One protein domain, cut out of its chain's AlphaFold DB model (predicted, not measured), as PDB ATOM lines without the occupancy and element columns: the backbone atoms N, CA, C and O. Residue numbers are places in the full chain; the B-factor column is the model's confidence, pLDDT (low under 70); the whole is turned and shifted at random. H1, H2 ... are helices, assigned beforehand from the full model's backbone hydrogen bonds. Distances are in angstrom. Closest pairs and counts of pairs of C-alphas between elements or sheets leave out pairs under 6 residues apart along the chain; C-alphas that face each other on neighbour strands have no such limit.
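This is residues 116 to 242 of the 560 residues of the protein "Ntox11 domain-containing protein" of Streptomyces viridochromogenes (strain DSM 40736 / JCM 4977 / BCRC 1201 / Tue 494) (UniProt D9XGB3). Crossed helices make two groups set end to end: H1, H2, H3 and H4 at one end, and at the other the long H6, crossed on different sides by H5 and H7. H6 reaches back to H2 with its first turn, residues 196 to 200, while its last turns and the loop after it make the far end of the longest axis. The printed part has 127 residues with seven named helices, H1 to H7 along the chain, and no named strand; its class is all helix. It is compact, with a radius of gyration of the C-alphas of 14.4 A, and spans 45 by 32 by 23 A.

H1, residues 116 to 124, touches H3, residues 151 to 163, at a shallow tilt of 29 degrees, opposite ways; the closest C-alphas are those of Leu 119 and Ala 156, 5.4 A apart. H1 also touches residues 134 to 138 of H2, residues 132 to 145, at a steep tilt of 43 degrees; the closest C-alphas, of Val 124 and Val 135, are 6.2 A apart. H3 touches H4, residues 165 to 170, with residues 157 to 161 alone; the closest C-alphas are those of Val 160 and Leu 168, 7.2 A apart. H3 only just touches H5, residues 176 to 185, with 3 pairs of C-alphas within 8 A, the closest those of Arg 158 and His 176 at 6.4 A. H6, residues 196 to 215, and H3 are the hubs, touching three helices each. H6 touches H2, closest at the C-alphas of Val 143 and Leu 200, 5.7 A apart. It touches H5 at a steep tilt of 69 degrees, only just short of perpendicular; the closest C-alphas, of Ala 179 and Val 202, are 5.3 A apart. H7, residues 226 to 237, touches H6 about perpendicular, at 75 degrees, with the C-alphas of Thr 203 and Asp 227 closest at 4.7 A. H5 and H7 are apart. Every O i to N i+4 pair is within hydrogen-bond range in H1, H3, H5, H6 and H7; in H2 it is 9 of 10 and in H4 1 of 2.

H1 begins at C-alpha 116 (-34.956, -5.436, 28.262). H2 is 20.4 A long, H3 18.6 A, H5 14.2 A and H7 16.8 A. H6, the longest, measures 28.5 A from C-alpha 196 (-48.765, 5.054, 24.337) to C-alpha 215. H7 ends at C-alpha 237 (-53.968, 9.863, 41.642).

The C-alphas of Glu 129 and Gly 217 are the two farthest apart, at 45.8 A. The printed part has no cut and no long link. No printed residue is under 70 in pLDDT.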
ATOM      1  N   MET A 116     -33.566  -5.269  28.690       95.12
ATOM      2  CA  MET A 116     -34.956  -5.436  28.262       95.12
ATOM      3  C   MET A 116     -35.741  -6.353  29.209       95.12
ATOM      4  O   MET A 116     -36.901  -6.085  29.509       95.12
ATOM      5  N   VAL A 117     -35.100  -7.399  29.742       94.00
ATOM      6  CA  VAL A 117     -35.710  -8.330  30.701       94.00
ATOM      7  C   VAL A 117     -35.893  -7.641  32.051       94.00
ATOM      8  O   VAL A 117     -36.941  -7.799  32.673       94.00
ATOM      9  N   ARG A 118     -34.912  -6.837  32.488       94.25
ATOM     10  CA  ARG A 118     -35.018  -6.036  33.720       94.25
ATOM     11  C   ARG A 118     -36.180  -5.049  33.637       94.25
ATOM     12  O   ARG A 118     -37.035  -5.054  34.517       94.25
ATOM     13  N   LEU A 119     -36.258  -4.265  32.559       96.75
ATOM     14  CA  LEU A 119     -37.346  -3.309  32.344       96.75
ATOM     15  C   LEU A 119     -38.704  -4.014  32.223       96.75
ATOM     16  O   LEU A 119     -39.667  -3.597  32.857       96.75
ATOM     17  N   ALA A 120     -38.791  -5.110  31.465       96.06
ATOM     18  CA  ALA A 120     -40.026  -5.879  31.344       96.06
ATOM     19  C   ALA A 120     -40.526  -6.380  32.711       96.06
ATOM     20  O   ALA A 120     -41.717  -6.257  33.000       96.06
ATOM     21  N   ARG A 121     -39.622  -6.884  33.566       95.50
ATOM     22  CA  ARG A 121     -39.941  -7.315  34.938       95.50
ATOM     23  C   ARG A 121     -40.377  -6.159  35.834       95.50
ATOM     24  O   ARG A 121     -41.348  -6.332  36.558       95.50
ATOM     25  N   LEU A 122     -39.723  -4.997  35.754       95.88
ATOM     26  CA  LEU A 122     -40.141  -3.802  36.498       95.88
ATOM     27  C   LEU A 122     -41.558  -3.356  36.111       95.88
ATOM     28  O   LEU A 122     -42.356  -3.022  36.979       95.88
ATOM     29  N   LEU A 123     -41.889  -3.399  34.817       95.50
ATOM     30  CA  LEU A 123     -43.192  -2.953  34.326       95.50
ATOM     31  C   LEU A 123     -44.316  -3.946  34.634       95.50
ATOM     32  O   LEU A 123     -45.388  -3.543  35.080       95.50
ATOM     33  N   VAL A 124     -44.100  -5.232  34.343       95.19
ATOM     34  CA  VAL A 124     -45.157  -6.258  34.379       95.19
ATOM     35  C   VAL A 124     -45.237  -6.973  35.726       95.19
ATOM     36  O   VAL A 124     -46.324  -7.392  36.121       95.19
ATOM     37  N   GLY A 125     -44.115  -7.095  36.432       90.06
ATOM     38  CA  GLY A 125     -44.000  -7.881  37.655       90.06
ATOM     39  C   GLY A 125     -44.012  -9.399  37.426       90.06
ATOM     40  O   GLY A 125     -44.425  -9.909  36.379       90.06
ATOM     41  N   GLY A 126     -43.570 -10.126  38.456       82.38
ATOM     42  CA  GLY A 126     -43.555 -11.590  38.513       82.38
ATOM     43  C   GLY A 126     -42.383 -12.263  37.787       82.38
ATOM     44  O   GLY A 126     -41.664 -11.652  37.000       82.38
ATOM     45  N   ASP A 127     -42.233 -13.566  38.040       77.25
ATOM     46  CA  ASP A 127     -41.109 -14.382  37.548       77.25
ATOM     47  C   ASP A 127     -41.418 -15.159  36.258       77.25
ATOM     48  O   ASP A 127     -40.613 -15.966  35.788       77.25
ATOM     49  N   ARG A 128     -42.594 -14.926  35.661       87.06
ATOM     50  CA  ARG A 128     -43.009 -15.589  34.418       87.06
ATOM     51  C   ARG A 128     -42.282 -15.026  33.199       87.06
ATOM     52  O   ARG A 128     -41.758 -13.915  33.215       87.06
ATOM     53  N   GLU A 129     -42.344 -15.757  32.091       89.00
ATOM     54  CA  GLU A 129     -41.954 -15.216  30.792       89.00
ATOM     55  C   GLU A 129     -42.864 -14.027  30.416       89.00
ATOM     56  O   GLU A 129     -44.099 -14.139  30.371       89.00
ATOM     57  N   ILE A 130     -42.245 -12.870  30.168       93.06
ATOM     58  CA  ILE A 130     -42.922 -11.618  29.821       93.06
ATOM     59  C   ILE A 130     -42.733 -11.365  28.330       93.06
ATOM     60  O   ILE A 130     -41.612 -11.218  27.848       93.06
ATOM     61  N   ARG A 131     -43.838 -11.285  27.586       94.62
ATOM     62  CA  ARG A 131     -43.814 -11.016  26.143       94.62
ATOM     63  C   ARG A 131     -44.034  -9.531  25.880       94.62
ATOM     64  O   ARG A 131     -44.681  -8.834  26.657       94.62
ATOM     65  N   ASN A 132     -43.656  -9.061  24.692       95.94
ATOM     66  CA  ASN A 132     -43.869  -7.666  24.273       95.94
ATOM     67  C   ASN A 132     -45.339  -7.209  24.358       95.94
ATOM     68  O   ASN A 132     -45.610  -6.017  24.482       95.94
ATOM     69  N   LYS A 133     -46.310  -8.128  24.247       95.31
ATOM     70  CA  LYS A 133     -47.734  -7.793  24.416       95.31
ATOM     71  C   LYS A 133     -48.124  -7.553  25.877       95.31
ATOM     72  O   LYS A 133     -49.024  -6.763  26.121       95.31
ATOM     73  N   ASP A 134     -47.451  -8.216  26.821       96.12
ATOM     74  CA  ASP A 134     -47.673  -8.027  28.255       96.12
ATOM     75  C   ASP A 134     -47.182  -6.624  28.665       96.12
ATOM     76  O   ASP A 134     -47.916  -5.881  29.310       96.12
ATOM     77  N   VAL A 135     -46.004  -6.210  28.175       96.69
ATOM     78  CA  VAL A 135     -45.467  -4.847  28.367       96.69
ATOM     79  C   VAL A 135     -46.409  -3.789  27.784       96.69
ATOM     80  O   VAL A 135     -46.793  -2.849  28.477       96.69
ATOM     81  N   ARG A 136     -46.848  -3.966  26.529       95.75
ATOM     82  CA  ARG A 136     -47.805  -3.052  25.883       95.75
ATOM     83  C   ARG A 136     -49.129  -2.956  26.641       95.75
ATOM     84  O   ARG A 136     -49.661  -1.862  26.770       95.75
ATOM     85  N   ALA A 137     -49.645  -4.066  27.170       93.62
ATOM     86  CA  ALA A 137     -50.881  -4.065  27.949       93.62
ATOM     87  C   ALA A 137     -50.748  -3.269  29.259       93.62
ATOM     88  O   ALA A 137     -51.669  -2.540  29.626       93.62
ATOM     89  N   VAL A 138     -49.603  -3.361  29.944       95.06
ATOM     90  CA  VAL A 138     -49.337  -2.544  31.139       95.06
ATOM     91  C   VAL A 138     -49.234  -1.066  30.781       95.06
ATOM     92  O   VAL A 138     -49.868  -0.248  31.440       95.06
ATOM     93  N   ILE A 139     -48.492  -0.719  29.727       95.06
ATOM     94  CA  ILE A 139     -48.374   0.667  29.248       95.06
ATOM     95  C   ILE A 139     -49.752   1.240  28.907       95.06
ATOM     96  O   ILE A 139     -50.083   2.340  29.341       95.06
ATOM     97  N   HIS A 140     -50.574   0.470  28.195       91.06
ATOM     98  CA  HIS A 140     -51.938   0.844  27.838       91.06
ATOM     99  C   HIS A 140     -52.808   1.140  29.065       91.06
ATOM    100  O   HIS A 140     -53.568   2.107  29.086       91.06
ATOM    101  N   LYS A 141     -52.681   0.325  30.118       89.88
ATOM    102  CA  LYS A 141     -53.366   0.573  31.391       89.88
ATOM    103  C   LYS A 141     -52.829   1.839  32.070       89.88
ATOM    104  O   LYS A 141     -53.621   2.656  32.529       89.88
ATOM    105  N   ARG A 142     -51.504   2.015  32.113       92.06
ATOM    106  CA  ARG A 142     -50.857   3.153  32.785       92.06
ATOM    107  C   ARG A 142     -51.188   4.489  32.131       92.06
ATOM    108  O   ARG A 142     -51.613   5.395  32.828       92.06
ATOM    109  N   VAL A 143     -51.082   4.600  30.805       89.06
ATOM    110  CA  VAL A 143     -51.359   5.861  30.088       89.06
ATOM    111  C   VAL A 143     -52.809   6.334  30.238       89.06
ATOM    112  O   VAL A 143     -53.087   7.506  30.012       89.06
ATOM    113  N   ARG A 144     -53.738   5.429  30.577       83.56
ATOM    114  CA  ARG A 144     -55.133   5.776  30.846       83.56
ATOM    115  C   ARG A 144     -55.346   6.203  32.289       83.56
ATOM    116  O   ARG A 144     -55.905   7.261  32.489       83.56
ATOM    117  N   SER A 145     -54.925   5.390  33.254       81.31
ATOM    118  CA  SER A 145     -55.368   5.559  34.645       81.31
ATOM    119  C   SER A 145     -54.332   5.100  35.680       81.31
ATOM    120  O   SER A 145     -54.698   4.711  36.788       81.31
ATOM    121  N   GLY A 146     -53.061   4.969  35.299       88.56
ATOM    122  CA  GLY A 146     -52.017   4.438  36.176       88.56
ATOM    123  C   GLY A 146     -50.835   5.389  36.329       88.56
ATOM    124  O   GLY A 146     -50.853   6.492  35.789       88.56
ATOM    125  N   PRO A 147     -49.799   4.965  37.067       93.06
ATOM    126  CA  PRO A 147     -48.687   5.839  37.406       93.06
ATOM    127  C   PRO A 147     -47.782   6.127  36.203       93.06
ATOM    128  O   PRO A 147     -47.720   5.363  35.230       93.06
ATOM    129  N   MET A 148     -47.022   7.215  36.330       95.50
ATOM    130  CA  MET A 148     -45.870   7.531  35.479       95.50
ATOM    131  C   MET A 148     -44.761   6.476  35.611       95.50
ATOM    132  O   MET A 148     -44.841   5.560  36.435       95.50
ATOM    133  N   PHE A 149     -43.711   6.582  34.789       97.19
ATOM    134  CA  PHE A 149     -42.527   5.753  35.009       97.19
ATOM    135  C   PHE A 149     -41.795   6.186  36.285       97.19
ATOM    136  O   PHE A 149     -41.532   7.367  36.504       97.19
ATOM    137  N   THR A 150     -41.425   5.213  37.111       95.31
ATOM    138  CA  THR A 150     -40.609   5.430  38.312       95.31
ATOM    139  C   THR A 150     -39.154   5.741  37.949       95.31
ATOM    140  O   THR A 150     -38.692   5.455  36.842       95.31
ATOM    141  N   GLY A 151     -38.372   6.253  38.906       95.44
ATOM    142  CA  GLY A 151     -36.934   6.479  38.706       95.44
ATOM    143  C   GLY A 151     -36.167   5.216  38.284       95.44
ATOM    144  O   GLY A 151     -35.326   5.279  37.388       95.44
ATOM    145  N   ALA A 152     -36.501   4.055  38.860       96.62
ATOM    146  CA  ALA A 152     -35.897   2.773  38.491       96.62
ATOM    147  C   ALA A 152     -36.266   2.349  37.058       96.62
ATOM    148  O   ALA A 152     -35.419   1.852  36.315       96.62
ATOM    149  N   GLU A 153     -37.511   2.587  36.642       97.75
ATOM    150  CA  GLU A 153     -37.957   2.319  35.273       97.75
ATOM    151  C   GLU A 153     -37.275   3.252  34.268       97.75
ATOM    152  O   GLU A 153     -36.824   2.781  33.229       97.75
ATOM    153  N   LEU A 154     -37.105   4.542  34.580       98.00
ATOM    154  CA  LEU A 154     -36.370   5.486  33.727       98.00
ATOM    155  C   LEU A 154     -34.896   5.093  33.561       98.00
ATOM    156  O   LEU A 154     -34.361   5.144  32.451       98.00
ATOM    157  N   GLN A 155     -34.239   4.655  34.638       97.31
ATOM    158  CA  GLN A 155     -32.874   4.123  34.567       97.31
ATOM    159  C   GLN A 155     -32.813   2.860  33.700       97.31
ATOM    160  O   GLN A 155     -31.923   2.723  32.860       97.31
ATOM    161  N   ALA A 156     -33.784   1.956  33.851       97.31
ATOM    162  CA  ALA A 156     -33.871   0.758  33.030       97.31
ATOM    163  C   ALA A 156     -34.155   1.085  31.552       97.31
ATOM    164  O   ALA A 156     -33.555   0.458  30.684       97.31
ATOM    165  N   ILE A 157     -34.978   2.095  31.245       98.12
ATOM    166  CA  ILE A 157     -35.194   2.594  29.876       98.12
ATOM    167  C   ILE A 157     -33.870   3.065  29.261       98.12
ATOM    168  O   ILE A 157     -33.544   2.637  28.157       98.12
ATOM    169  N   ARG A 158     -33.063   3.860  29.980       97.81
ATOM    170  CA  ARG A 158     -31.740   4.312  29.501       97.81
ATOM    171  C   ARG A 158     -30.760   3.152  29.282       97.81
ATOM    172  O   ARG A 158     -29.981   3.167  28.328       97.81
ATOM    173  N   ALA A 159     -30.813   2.126  30.132       97.31
ATOM    174  CA  ALA A 159     -30.012   0.918  29.945       97.31
ATOM    175  C   ALA A 159     -30.432   0.153  28.677       97.31
ATOM    176  O   ALA A 159     -29.577  -0.245  27.891       97.31
ATOM    177  N   VAL A 160     -31.740   0.004  28.430       97.75
ATOM    178  CA  VAL A 160     -32.238  -0.617  27.193       97.75
ATOM    179  C   VAL A 160     -31.887   0.220  25.970       97.75
ATOM    180  O   VAL A 160     -31.507  -0.340  24.955       97.75
ATOM    181  N   GLU A 161     -31.967   1.544  26.045       97.50
ATOM    182  CA  GLU A 161     -31.548   2.425  24.950       97.50
ATOM    183  C   GLU A 161     -30.082   2.202  24.547       97.50
ATOM    184  O   GLU A 161     -29.760   2.267  23.363       97.50
ATOM    185  N   SER A 162     -29.220   1.874  25.514       96.25
ATOM    186  CA  SER A 162     -27.803   1.579  25.278       96.25
ATOM    187  C   SER A 162     -27.558   0.156  24.750       96.25
ATOM    188  O   SER A 162     -26.636  -0.047  23.963       96.25
ATOM    189  N   GLU A 163     -28.358  -0.829  25.179       96.25
ATOM    190  CA  GLU A 163     -28.187  -2.255  24.836       96.25
ATOM    191  C   GLU A 163     -29.000  -2.688  23.590       96.25
ATOM    192  O   GLU A 163     -28.470  -3.347  22.698       96.25
ATOM    193  N   ASP A 164     -30.288  -2.330  23.518       94.19
ATOM    194  CA  ASP A 164     -31.228  -2.659  22.431       94.19
ATOM    195  C   ASP A 164     -32.336  -1.585  22.267       94.19
ATOM    196  O   ASP A 164     -33.500  -1.780  22.655       94.19
ATOM    197  N   PRO A 165     -32.034  -0.436  21.636       95.31
ATOM    198  CA  PRO A 165     -33.010   0.640  21.445       95.31
ATOM    199  C   PRO A 165     -34.177   0.252  20.517       95.31
ATOM    200  O   PRO A 165     -35.237   0.887  20.545       95.31
ATOM    201  N   LYS A 166     -34.032  -0.796  19.691       97.12
ATOM    202  CA  LYS A 166     -35.107  -1.265  18.796       97.12
ATOM    203  C   LYS A 166     -36.232  -1.928  19.585       97.12
ATOM    204  O   LYS A 166     -37.403  -1.810  19.203       97.12
ATOM    205  N   TRP A 167     -35.910  -2.584  20.698       97.50
ATOM    206  CA  TRP A 167     -36.922  -3.179  21.562       97.50
ATOM    207  C   TRP A 167     -37.856  -2.123  22.168       97.50
ATOM    208  O   TRP A 167     -39.073  -2.307  22.116       97.50
ATOM    209  N   LEU A 168     -37.335  -0.970  22.622       98.06
ATOM    210  CA  LEU A 168     -38.156   0.138  23.149       98.06
ATOM    211  C   LEU A 168     -39.205   0.611  22.137       98.06
ATOM    212  O   LEU A 168     -40.359   0.846  22.496       98.06
ATOM    213  N   LYS A 169     -38.832   0.703  20.856       96.19
ATOM    214  CA  LYS A 169     -39.769   1.037  19.771       96.19
ATOM    215  C   LYS A 169     -40.794  -0.070  19.546       96.19
ATOM    216  O   LYS A 169     -41.974   0.215  19.369       96.19
ATOM    217  N   THR A 170     -40.368  -1.328  19.629       96.62
ATOM    218  CA  THR A 170     -41.239  -2.507  19.472       96.62
ATOM    219  C   THR A 170     -42.333  -2.577  20.543       96.62
ATOM    220  O   THR A 170     -43.459  -2.989  20.256       96.62
ATOM    221  N   VAL A 171     -42.029  -2.167  21.778       96.31
ATOM    222  CA  VAL A 171     -43.017  -2.073  22.868       96.31
ATOM    223  C   VAL A 171     -43.693  -0.700  22.962       96.31
ATOM    224  O   VAL A 171     -44.590  -0.523  23.780       96.31
ATOM    225  N   GLY A 172     -43.320   0.245  22.095       96.12
ATOM    226  CA  GLY A 172     -43.972   1.544  21.948       96.12
ATOM    227  C   GLY A 172     -43.561   2.616  22.961       96.12
ATOM    228  O   GLY A 172     -44.336   3.546  23.150       96.12
ATOM    229  N   ILE A 173     -42.396   2.509  23.616       97.31
ATOM    230  CA  ILE A 173     -41.897   3.507  24.587       97.31
ATOM    231  C   ILE A 173     -41.101   4.638  23.923       97.31
ATOM    232  O   ILE A 173     -41.229   5.768  24.364       97.31
ATOM    233  N   CYS A 174     -40.352   4.362  22.850       97.56
ATOM    234  CA  CYS A 174     -39.263   5.213  22.328       97.56
ATOM    235  C   CYS A 174     -38.058   5.329  23.283       97.56
ATOM    236  O   CYS A 174     -38.070   4.791  24.390       97.56
ATOM    237  N   THR A 175     -36.974   5.930  22.803       97.94
ATOM    238  CA  THR A 175     -35.759   6.187  23.596       97.94
ATOM    239  C   THR A 175     -35.895   7.451  24.452       97.94
ATOM    240  O   THR A 175     -36.732   8.312  24.171       97.94
ATOM    241  N   HIS A 176     -35.062   7.601  25.487       97.50
ATOM    242  CA  HIS A 176     -35.040   8.817  26.300       97.50
ATOM    243  C   HIS A 176     -34.690  10.043  25.450       97.50
ATOM    244  O   HIS A 176     -35.367  11.068  25.535       97.50
ATOM    245  N   ALA A 177     -33.681   9.913  24.583       96.31
ATOM    246  CA  ALA A 177     -33.267  10.984  23.685       96.31
ATOM    247  C   ALA A 177     -34.386  11.403  22.712       96.31
ATOM    248  O   ALA A 177     -34.578  12.594  22.468       96.31
ATOM    249  N   GLU A 178     -35.164  10.452  22.177       97.69
ATOM    250  CA  GLU A 178     -36.322  10.754  21.320       97.69
ATOM    251  C   GLU A 178     -37.428  11.496  22.084       97.69
ATOM    252  O   GLU A 178     -37.993  12.457  21.556       97.69
ATOM    253  N   ALA A 179     -37.715  11.101  23.328       97.88
ATOM    254  CA  ALA A 179     -38.701  11.783  24.164       97.88
ATOM    255  C   ALA A 179     -38.274  13.225  24.499       97.88
ATOM    256  O   ALA A 179     -39.078  14.152  24.370       97.88
ATOM    257  N   GLU A 180     -37.008  13.445  24.864       96.81
ATOM    258  CA  GLU A 180     -36.453  14.786  25.100       96.81
ATOM    259  C   GLU A 180     -36.456  15.647  23.834       96.81
ATOM    260  O   GLU A 180     -36.821  16.825  23.882       96.81
ATOM    261  N   ALA A 181     -36.095  15.070  22.684       96.88
ATOM    262  CA  ALA A 181     -36.143  15.764  21.403       96.88
ATOM    263  C   ALA A 181     -37.575  16.199  21.057       96.88
ATOM    264  O   ALA A 181     -37.785  17.339  20.636       96.88
ATOM    265  N   TYR A 182     -38.564  15.333  21.296       95.94
ATOM    266  CA  TYR A 182     -39.979  15.650  21.097       95.94
ATOM    267  C   TYR A 182     -40.446  16.791  22.014       95.94
ATOM    268  O   TYR A 182     -41.073  17.750  21.559       95.94
ATOM    269  N   ILE A 183     -40.072  16.739  23.298       94.62
ATOM    270  CA  ILE A 183     -40.328  17.804  24.278       94.62
ATOM    271  C   ILE A 183     -39.735  19.138  23.815       94.62
ATOM    272  O   ILE A 183     -40.428  20.160  23.834       94.62
ATOM    273  N   LYS A 184     -38.464  19.127  23.400       94.00
ATOM    274  CA  LYS A 184     -37.716  20.317  22.983       94.00
ATOM    275  C   LYS A 184     -38.273  20.926  21.701       94.00
ATOM    276  O   LYS A 184     -38.320  22.146  21.588       94.00
ATOM    277  N   ALA A 185     -38.714  20.094  20.758       93.69
ATOM    278  CA  ALA A 185     -39.343  20.557  19.526       93.69
ATOM    279  C   ALA A 185     -40.651  21.317  19.792       93.69
ATOM    280  O   ALA A 185     -41.037  22.169  18.997       93.69
ATOM    281  N   GLY A 186     -41.353  21.009  20.890       90.50
ATOM    282  CA  GLY A 186     -42.572  21.714  21.286       90.50
ATOM    283  C   GLY A 186     -43.768  21.506  20.346       90.50
ATOM    284  O   GLY A 186     -44.819  22.095  20.589       90.50
ATOM    285  N   ASN A 187     -43.632  20.663  19.316       91.38
ATOM    286  CA  ASN A 187     -44.667  20.356  18.335       91.38
ATOM    287  C   ASN A 187     -45.466  19.115  18.759       91.38
ATOM    288  O   ASN A 187     -45.135  17.983  18.424       91.38
ATOM    289  N   PHE A 188     -46.544  19.354  19.494       93.12
ATOM    290  CA  PHE A 188     -47.458  18.325  20.003       93.12
ATOM    291  C   PHE A 188     -48.635  17.998  19.060       93.12
ATOM    292  O   PHE A 188     -49.549  17.289  19.469       93.12
ATOM    293  N   ARG A 189     -48.621  18.457  17.795       92.19
ATOM    294  CA  ARG A 189     -49.729  18.273  16.824       92.19
ATOM    295  C   ARG A 189     -50.058  16.825  16.462       92.19
ATOM    296  O   ARG A 189     -51.079  16.549  15.832       92.19
ATOM    297  N   SER A 190     -49.172  15.905  16.819       91.12
ATOM    298  CA  SER A 190     -49.321  14.463  16.641       91.12
ATOM    299  C   SER A 190     -49.217  13.711  17.967       91.12
ATOM    300  O   SER A 190     -48.954  12.508  17.949       91.12
ATOM    301  N   PHE A 191     -49.381  14.382  19.115       92.19
ATOM    302  CA  PHE A 191     -49.192  13.775  20.434       92.19
ATOM    303  C   PHE A 191     -50.069  12.542  20.613       92.19
ATOM    304  O   PHE A 191     -49.555  11.481  20.956       92.19
ATOM    305  N   LEU A 192     -51.362  12.633  20.299       88.56
ATOM    306  CA  LEU A 192     -52.287  11.504  20.439       88.56
ATOM    307  C   LEU A 192     -52.077  10.400  19.400       88.56
ATOM    308  O   LEU A 192     -52.562   9.287  19.589       88.56
ATOM    309  N   GLN A 193     -51.319  10.685  18.342       89.44
ATOM    310  CA  GLN A 193     -50.902   9.711  17.335       89.44
ATOM    311  C   GLN A 193     -49.602   8.995  17.740       89.44
ATOM    312  O   GLN A 193     -49.244   7.988  17.130       89.44
ATOM    313  N   GLN A 194     -48.892   9.486  18.767       92.38
ATOM    314  CA  GLN A 194     -47.696   8.820  19.274       92.38
ATOM    315  C   GLN A 194     -48.056   7.521  20.014       92.38
ATOM    316  O   GLN A 194     -49.102   7.444  20.676       92.38
ATOM    317  N   PRO A 195     -47.163   6.511  19.975       93.31
ATOM    318  CA  PRO A 195     -47.286   5.314  20.798       93.31
ATOM    319  C   PRO A 195     -47.540   5.642  22.275       93.31
ATOM    320  O   PRO A 195     -46.995   6.597  22.825       93.31
ATOM    321  N   GLU A 196     -48.363   4.832  22.940       93.06
ATOM    322  CA  GLU A 196     -48.765   5.054  24.337       93.06
ATOM    323  C   GLU A 196     -47.581   5.125  25.305       93.06
ATOM    324  O   GLU A 196     -47.582   5.955  26.212       93.06
ATOM    325  N   GLY A 197     -46.547   4.309  25.088       95.69
ATOM    326  CA  GLY A 197     -45.347   4.335  25.920       95.69
ATOM    327  C   GLY A 197     -44.527   5.608  25.716       95.69
ATOM    328  O   GLY A 197     -44.007   6.138  26.691       95.69
ATOM    329  N   MET A 198     -44.469   6.139  24.491       96.75
ATOM    330  CA  MET A 198     -43.846   7.435  24.208       96.75
ATOM    331  C   MET A 198     -44.615   8.568  24.875       96.75
ATOM    332  O   MET A 198     -44.003   9.419  25.514       96.75
ATOM    333  N   ARG A 199     -45.953   8.567  24.794       95.69
ATOM    334  CA  ARG A 199     -46.775   9.544  25.520       95.69
ATOM    335  C   ARG A 199     -46.523   9.480  27.024       95.69
ATOM    336  O   ARG A 199     -46.352  10.529  27.640       95.69
ATOM    337  N   LEU A 200     -46.452   8.276  27.596       96.56
ATOM    338  CA  LEU A 200     -46.159   8.064  29.015       96.56
ATOM    339  C   LEU A 200     -44.749   8.546  29.393       96.56
ATOM    340  O   LEU A 200     -44.590   9.213  30.414       96.56
ATOM    341  N   LEU A 201     -43.737   8.277  28.562       98.19
ATOM    342  CA  LEU A 201     -42.359   8.716  28.801       98.19
ATOM    343  C   LEU A 201     -42.232  10.241  28.719       98.19
ATOM    344  O   LEU A 201     -41.739  10.859  29.657       98.19
ATOM    345  N   VAL A 202     -42.743  10.857  27.649       97.25
ATOM    346  CA  VAL A 202     -42.778  12.322  27.486       97.25
ATOM    347  C   VAL A 202     -43.484  12.984  28.669       97.25
ATOM    348  O   VAL A 202     -42.979  13.955  29.226       97.25
ATOM    349  N   THR A 203     -44.622  12.428  29.086       96.06
ATOM    350  CA  THR A 203     -45.380  12.905  30.249       96.06
ATOM    351  C   THR A 203     -44.562  12.812  31.533       96.06
ATOM    352  O   THR A 203     -44.475  13.793  32.266       96.06
ATOM    353  N   THR A 204     -43.902  11.674  31.769       97.31
ATOM    354  CA  THR A 204     -43.062  11.459  32.956       97.31
ATOM    355  C   THR A 204     -41.937  12.495  33.033       97.31
ATOM    356  O   THR A 204     -41.773  13.158  34.056       97.31
ATOM    357  N   LEU A 205     -41.195  12.689  31.937       96.88
ATOM    358  CA  LEU A 205     -40.078  13.639  31.894       96.88
ATOM    359  C   LEU A 205     -40.547  15.087  32.080       96.88
ATOM    360  O   LEU A 205     -39.900  15.879  32.763       96.88
ATOM    361  N   ARG A 206     -41.698  15.453  31.502       94.31
ATOM    362  CA  ARG A 206     -42.264  16.800  31.674       94.31
ATOM    363  C   ARG A 206     -42.799  17.047  33.064       94.31
ATOM    364  O   ARG A 206     -42.678  18.173  33.541       94.31
ATOM    365  N   TRP A 207     -43.355  16.029  33.709       94.69
ATOM    366  CA  TRP A 207     -43.784  16.155  35.090       94.69
ATOM    367  C   TRP A 207     -42.596  16.352  36.034       94.69
ATOM    368  O   TRP A 207     -42.644  17.256  36.859       94.69
ATOM    369  N   GLN A 208     -41.503  15.599  35.857       94.00
ATOM    370  CA  GLN A 208     -40.267  15.799  36.629       94.00
ATOM    371  C   GLN A 208     -39.734  17.230  36.490       94.00
ATOM    372  O   GLN A 208     -39.506  17.896  37.497       94.00
ATOM    373  N   GLN A 209     -39.657  17.748  35.257       93.06
ATOM    374  CA  GLN A 209     -39.275  19.143  35.021       93.06
ATOM    375  C   GLN A 209     -40.220  20.133  35.720       93.06
ATOM    376  O   GLN A 209     -39.773  21.124  36.283       93.06
ATOM    377  N   ASN A 210     -41.530  19.875  35.693       92.25
ATOM    378  CA  ASN A 210     -42.522  20.730  36.343       92.25
ATOM    379  C   ASN A 210     -42.392  20.720  37.874       92.25
ATOM    380  O   ASN A 210     -42.549  21.766  38.496       92.25
ATOM    381  N   VAL A 211     -42.092  19.573  38.488       91.06
ATOM    382  CA  VAL A 211     -41.824  19.485  39.932       91.06
ATOM    383  C   VAL A 211     -40.600  20.329  40.299       91.06
ATOM    384  O   VAL A 211     -40.659  21.115  41.245       91.06
ATOM    385  N   GLU A 212     -39.519  20.237  39.521       91.75
ATOM    386  CA  GLU A 212     -38.321  21.065  39.714       91.75
ATOM    387  C   GLU A 212     -38.614  22.562  39.540       91.75
ATOM    388  O   GLU A 212     -38.216  23.377  40.374       91.75
ATOM    389  N   ASP A 213     -39.346  22.929  38.486       92.12
ATOM    390  CA  ASP A 213     -39.741  24.310  38.201       92.12
ATOM    391  C   ASP A 213     -40.605  24.888  39.337       92.12
ATOM    392  O   ASP A 213     -40.348  26.002  39.805       92.12
ATOM    393  N   ARG A 214     -41.570  24.116  39.852       88.06
ATOM    394  CA  ARG A 214     -42.400  24.495  41.009       88.06
ATOM    395  C   ARG A 214     -41.576  24.674  42.277       88.06
ATOM    396  O   ARG A 214     -41.799  25.640  43.003       88.06
ATOM    397  N   GLY A 215     -40.593  23.804  42.515       89.06
ATOM    398  CA  GLY A 215     -39.637  23.951  43.617       89.06
ATOM    399  C   GLY A 215     -38.823  25.251  43.545       89.06
ATOM    400  O   GLY A 215     -38.353  25.745  44.565       89.06
ATOM    401  N   GLN A 216     -38.709  25.841  42.352       93.25
ATOM    402  CA  GLN A 216     -38.074  27.139  42.102       93.25
ATOM    403  C   GLN A 216     -39.079  28.306  42.033       93.25
ATOM    404  O   GLN A 216     -38.699  29.419  41.671       93.25
ATOM    405  N   GLY A 217     -40.359  28.072  42.338       89.62
ATOM    406  CA  GLY A 217     -41.418  29.080  42.263       89.62
ATOM    407  C   GLY A 217     -41.835  29.461  40.839       89.62
ATOM    408  O   GLY A 217     -42.498  30.481  40.649       89.62
ATOM    409  N   LYS A 218     -41.454  28.677  39.823       90.69
ATOM    410  CA  LYS A 218     -41.857  28.921  38.434       90.69
ATOM    411  C   LYS A 218     -43.242  28.317  38.174       90.69
ATOM    412  O   LYS A 218     -43.495  27.177  38.568       90.69
ATOM    413  N   PRO A 219     -44.143  29.041  37.488       86.00
ATOM    414  CA  PRO A 219     -45.432  28.487  37.099       86.00
ATOM    415  C   PRO A 219     -45.265  27.398  36.024       86.00
ATOM    416  O   PRO A 219     -44.292  27.424  35.261       86.00
ATOM    417  N   PRO A 220     -46.230  26.470  35.904       84.69
ATOM    418  CA  PRO A 220     -46.198  25.437  34.877       84.69
ATOM    419  C   PRO A 220     -46.199  26.048  33.470       84.69
ATOM    420  O   PRO A 220     -47.056  26.859  33.111       84.69
ATOM    421  N   ALA A 221     -45.250  25.625  32.634       82.25
ATOM    422  CA  ALA A 221     -45.194  26.045  31.238       82.25
ATOM    423  C   ALA A 221     -46.291  25.349  30.415       82.25
ATOM    424  O   ALA A 221     -46.295  24.123  30.302       82.25
ATOM    425  N   LYS A 222     -47.171  26.134  29.773       85.94
ATOM    426  CA  LYS A 222     -48.289  25.656  28.929       85.94
ATOM    427  C   LYS A 222     -49.195  24.642  29.667       85.94
ATOM    428  O   LYS A 222     -49.286  23.491  29.241       85.94
ATOM    429  N   PRO A 223     -49.922  25.060  30.724       87.38
ATOM    430  CA  PRO A 223     -50.729  24.162  31.565       87.38
ATOM    431  C   PRO A 223     -51.906  23.495  30.826       87.38
ATOM    432  O   PRO A 223     -52.553  22.589  31.341       87.38
ATOM    433  N   THR A 224     -52.199  23.918  29.594       87.50
ATOM    434  CA  THR A 224     -53.229  23.316  28.741       87.50
ATOM    435  C   THR A 224     -52.704  22.217  27.814       87.50
ATOM    436  O   THR A 224     -53.504  21.574  27.135       87.50
ATOM    437  N   ARG A 225     -51.384  21.978  27.773       90.25
ATOM    438  CA  ARG A 225     -50.763  20.990  26.883       90.25
ATOM    439  C   ARG A 225     -51.009  19.559  27.370       90.25
ATOM    440  O   ARG A 225     -51.055  19.297  28.572       90.25
ATOM    441  N   SER A 226     -51.172  18.625  26.434       89.44
ATOM    442  CA  SER A 226     -51.649  17.267  26.728       89.44
ATOM    443  C   SER A 226     -50.695  16.432  27.598       89.44
ATOM    444  O   SER A 226     -51.161  15.645  28.413       89.44
ATOM    445  N   ASP A 227     -49.379  16.625  27.481       91.75
ATOM    446  CA  ASP A 227     -48.368  16.001  28.351       91.75
ATOM    447  C   ASP A 227     -48.462  16.496  29.798       91.75
ATOM    448  O   ASP A 227     -48.437  15.699  30.731       91.75
ATOM    449  N   TYR A 228     -48.625  17.806  29.989       92.38
ATOM    450  CA  TYR A 228     -48.809  18.394  31.307       92.38
ATOM    451  C   TYR A 228     -50.103  17.904  31.950       92.38
ATOM    452  O   TYR A 228     -50.078  17.424  33.077       92.38
ATOM    453  N   ARG A 229     -51.229  17.973  31.226       91.31
ATOM    454  CA  ARG A 229     -52.538  17.547  31.742       91.31
ATOM    455  C   ARG A 229     -52.560  16.062  32.109       91.31
ATOM    456  O   ARG A 229     -53.153  15.701  33.123       91.31
ATOM    457  N   LEU A 230     -51.894  15.211  31.323       91.75
ATOM    458  CA  LEU A 230     -51.772  13.790  31.641       91.75
ATOM    459  C   LEU A 230     -50.910  13.565  32.893       91.75
ATOM    460  O   LEU A 230     -51.333  12.844  33.790       91.75
ATOM    461  N   GLY A 231     -49.749  14.220  32.991       93.56
ATOM    462  CA  GLY A 231     -48.861  14.101  34.155       93.56
ATOM    463  C   GLY A 231     -49.506  14.632  35.432       93.56
ATOM    464  O   GLY A 231     -49.436  13.991  36.474       93.56
ATOM    465  N   HIS A 232     -50.231  15.744  35.318       93.69
ATOM    466  CA  HIS A 232     -51.022  16.323  36.395       93.69
ATOM    467  C   HIS A 232     -52.090  15.346  36.898       93.69
ATOM    468  O   HIS A 232     -52.233  15.160  38.105       93.69
ATOM    469  N   HIS A 233     -52.843  14.708  35.995       93.50
ATOM    470  CA  HIS A 233     -53.818  13.687  36.380       93.50
ATOM    471  C   HIS A 233     -53.138  12.496  37.073       93.50
ATOM    472  O   HIS A 233     -53.568  12.091  38.148       93.50
ATOM    473  N   MET A 234     -52.045  11.979  36.505       94.25
ATOM    474  CA  MET A 234     -51.303  10.854  37.086       94.25
ATOM    475  C   MET A 234     -50.786  11.168  38.491       94.25
ATOM    476  O   MET A 234     -50.951  10.352  39.391       94.25
ATOM    477  N   ALA A 235     -50.209  12.351  38.700       94.12
ATOM    478  CA  ALA A 235     -49.705  12.777  40.002       94.12
ATOM    479  C   ALA A 235     -50.825  12.936  41.037       94.12
ATOM    480  O   ALA A 235     -50.676  12.496  42.173       94.12
ATOM    481  N   MET A 236     -51.971  13.493  40.643       94.19
ATOM    482  CA  MET A 236     -53.134  13.648  41.522       94.19
ATOM    483  C   MET A 236     -53.683  12.301  42.031       94.19
ATOM    484  O   MET A 236     -54.227  12.244  43.132       94.19
ATOM    485  N   HIS A 237     -53.511  11.213  41.272       92.75
ATOM    486  CA  HIS A 237     -53.968   9.863  41.642       92.75
ATOM    487  C   HIS A 237     -52.870   8.933  42.157       92.75
ATOM    488  O   HIS A 237     -53.171   7.807  42.554       92.75
ATOM    489  N   ALA A 238     -51.612   9.370  42.154       92.62
ATOM    490  CA  ALA A 238     -50.506   8.537  42.600       92.62
ATOM    491  C   ALA A 238     -50.618   8.257  44.109       92.62
ATOM    492  O   ALA A 238     -50.986   9.135  44.896       92.62
ATOM    493  N   GLU A 239     -50.322   7.029  44.532       91.19
ATOM    494  CA  GLU A 239     -50.388   6.651  45.949       91.19
ATOM    495  C   GLU A 239     -49.344   7.417  46.770       91.19
ATOM    496  O   GLU A 239     -49.610   7.814  47.901       91.19
ATOM    497  N   GLU A 240     -48.188   7.682  46.163       90.12
ATOM    498  CA  GLU A 240     -47.044   8.374  46.744       90.12
ATOM    499  C   GLU A 240     -47.213   9.895  46.871       90.12
ATOM    500  O   GLU A 240     -46.477  10.520  47.635       90.12
ATOM    501  N   THR A 241     -48.161  10.501  46.148       91.62
ATOM    502  CA  THR A 241     -48.387  11.952  46.205       91.62
ATOM    503  C   THR A 241     -49.058  12.322  47.536       91.62
ATOM    504  O   THR A 241     -50.133  11.785  47.835       91.62
ATOM    505  N   PRO A 242     -48.486  13.248  48.334       94.31
ATOM    506  CA  PRO A 242     -49.086  13.699  49.588       94.31
ATOM    507  C   PRO A 242     -50.496  14.274  49.398       94.31
ATOM    508  O   PRO A 242     -50.758  14.977  48.425       94.31
TER     509      PRO A 242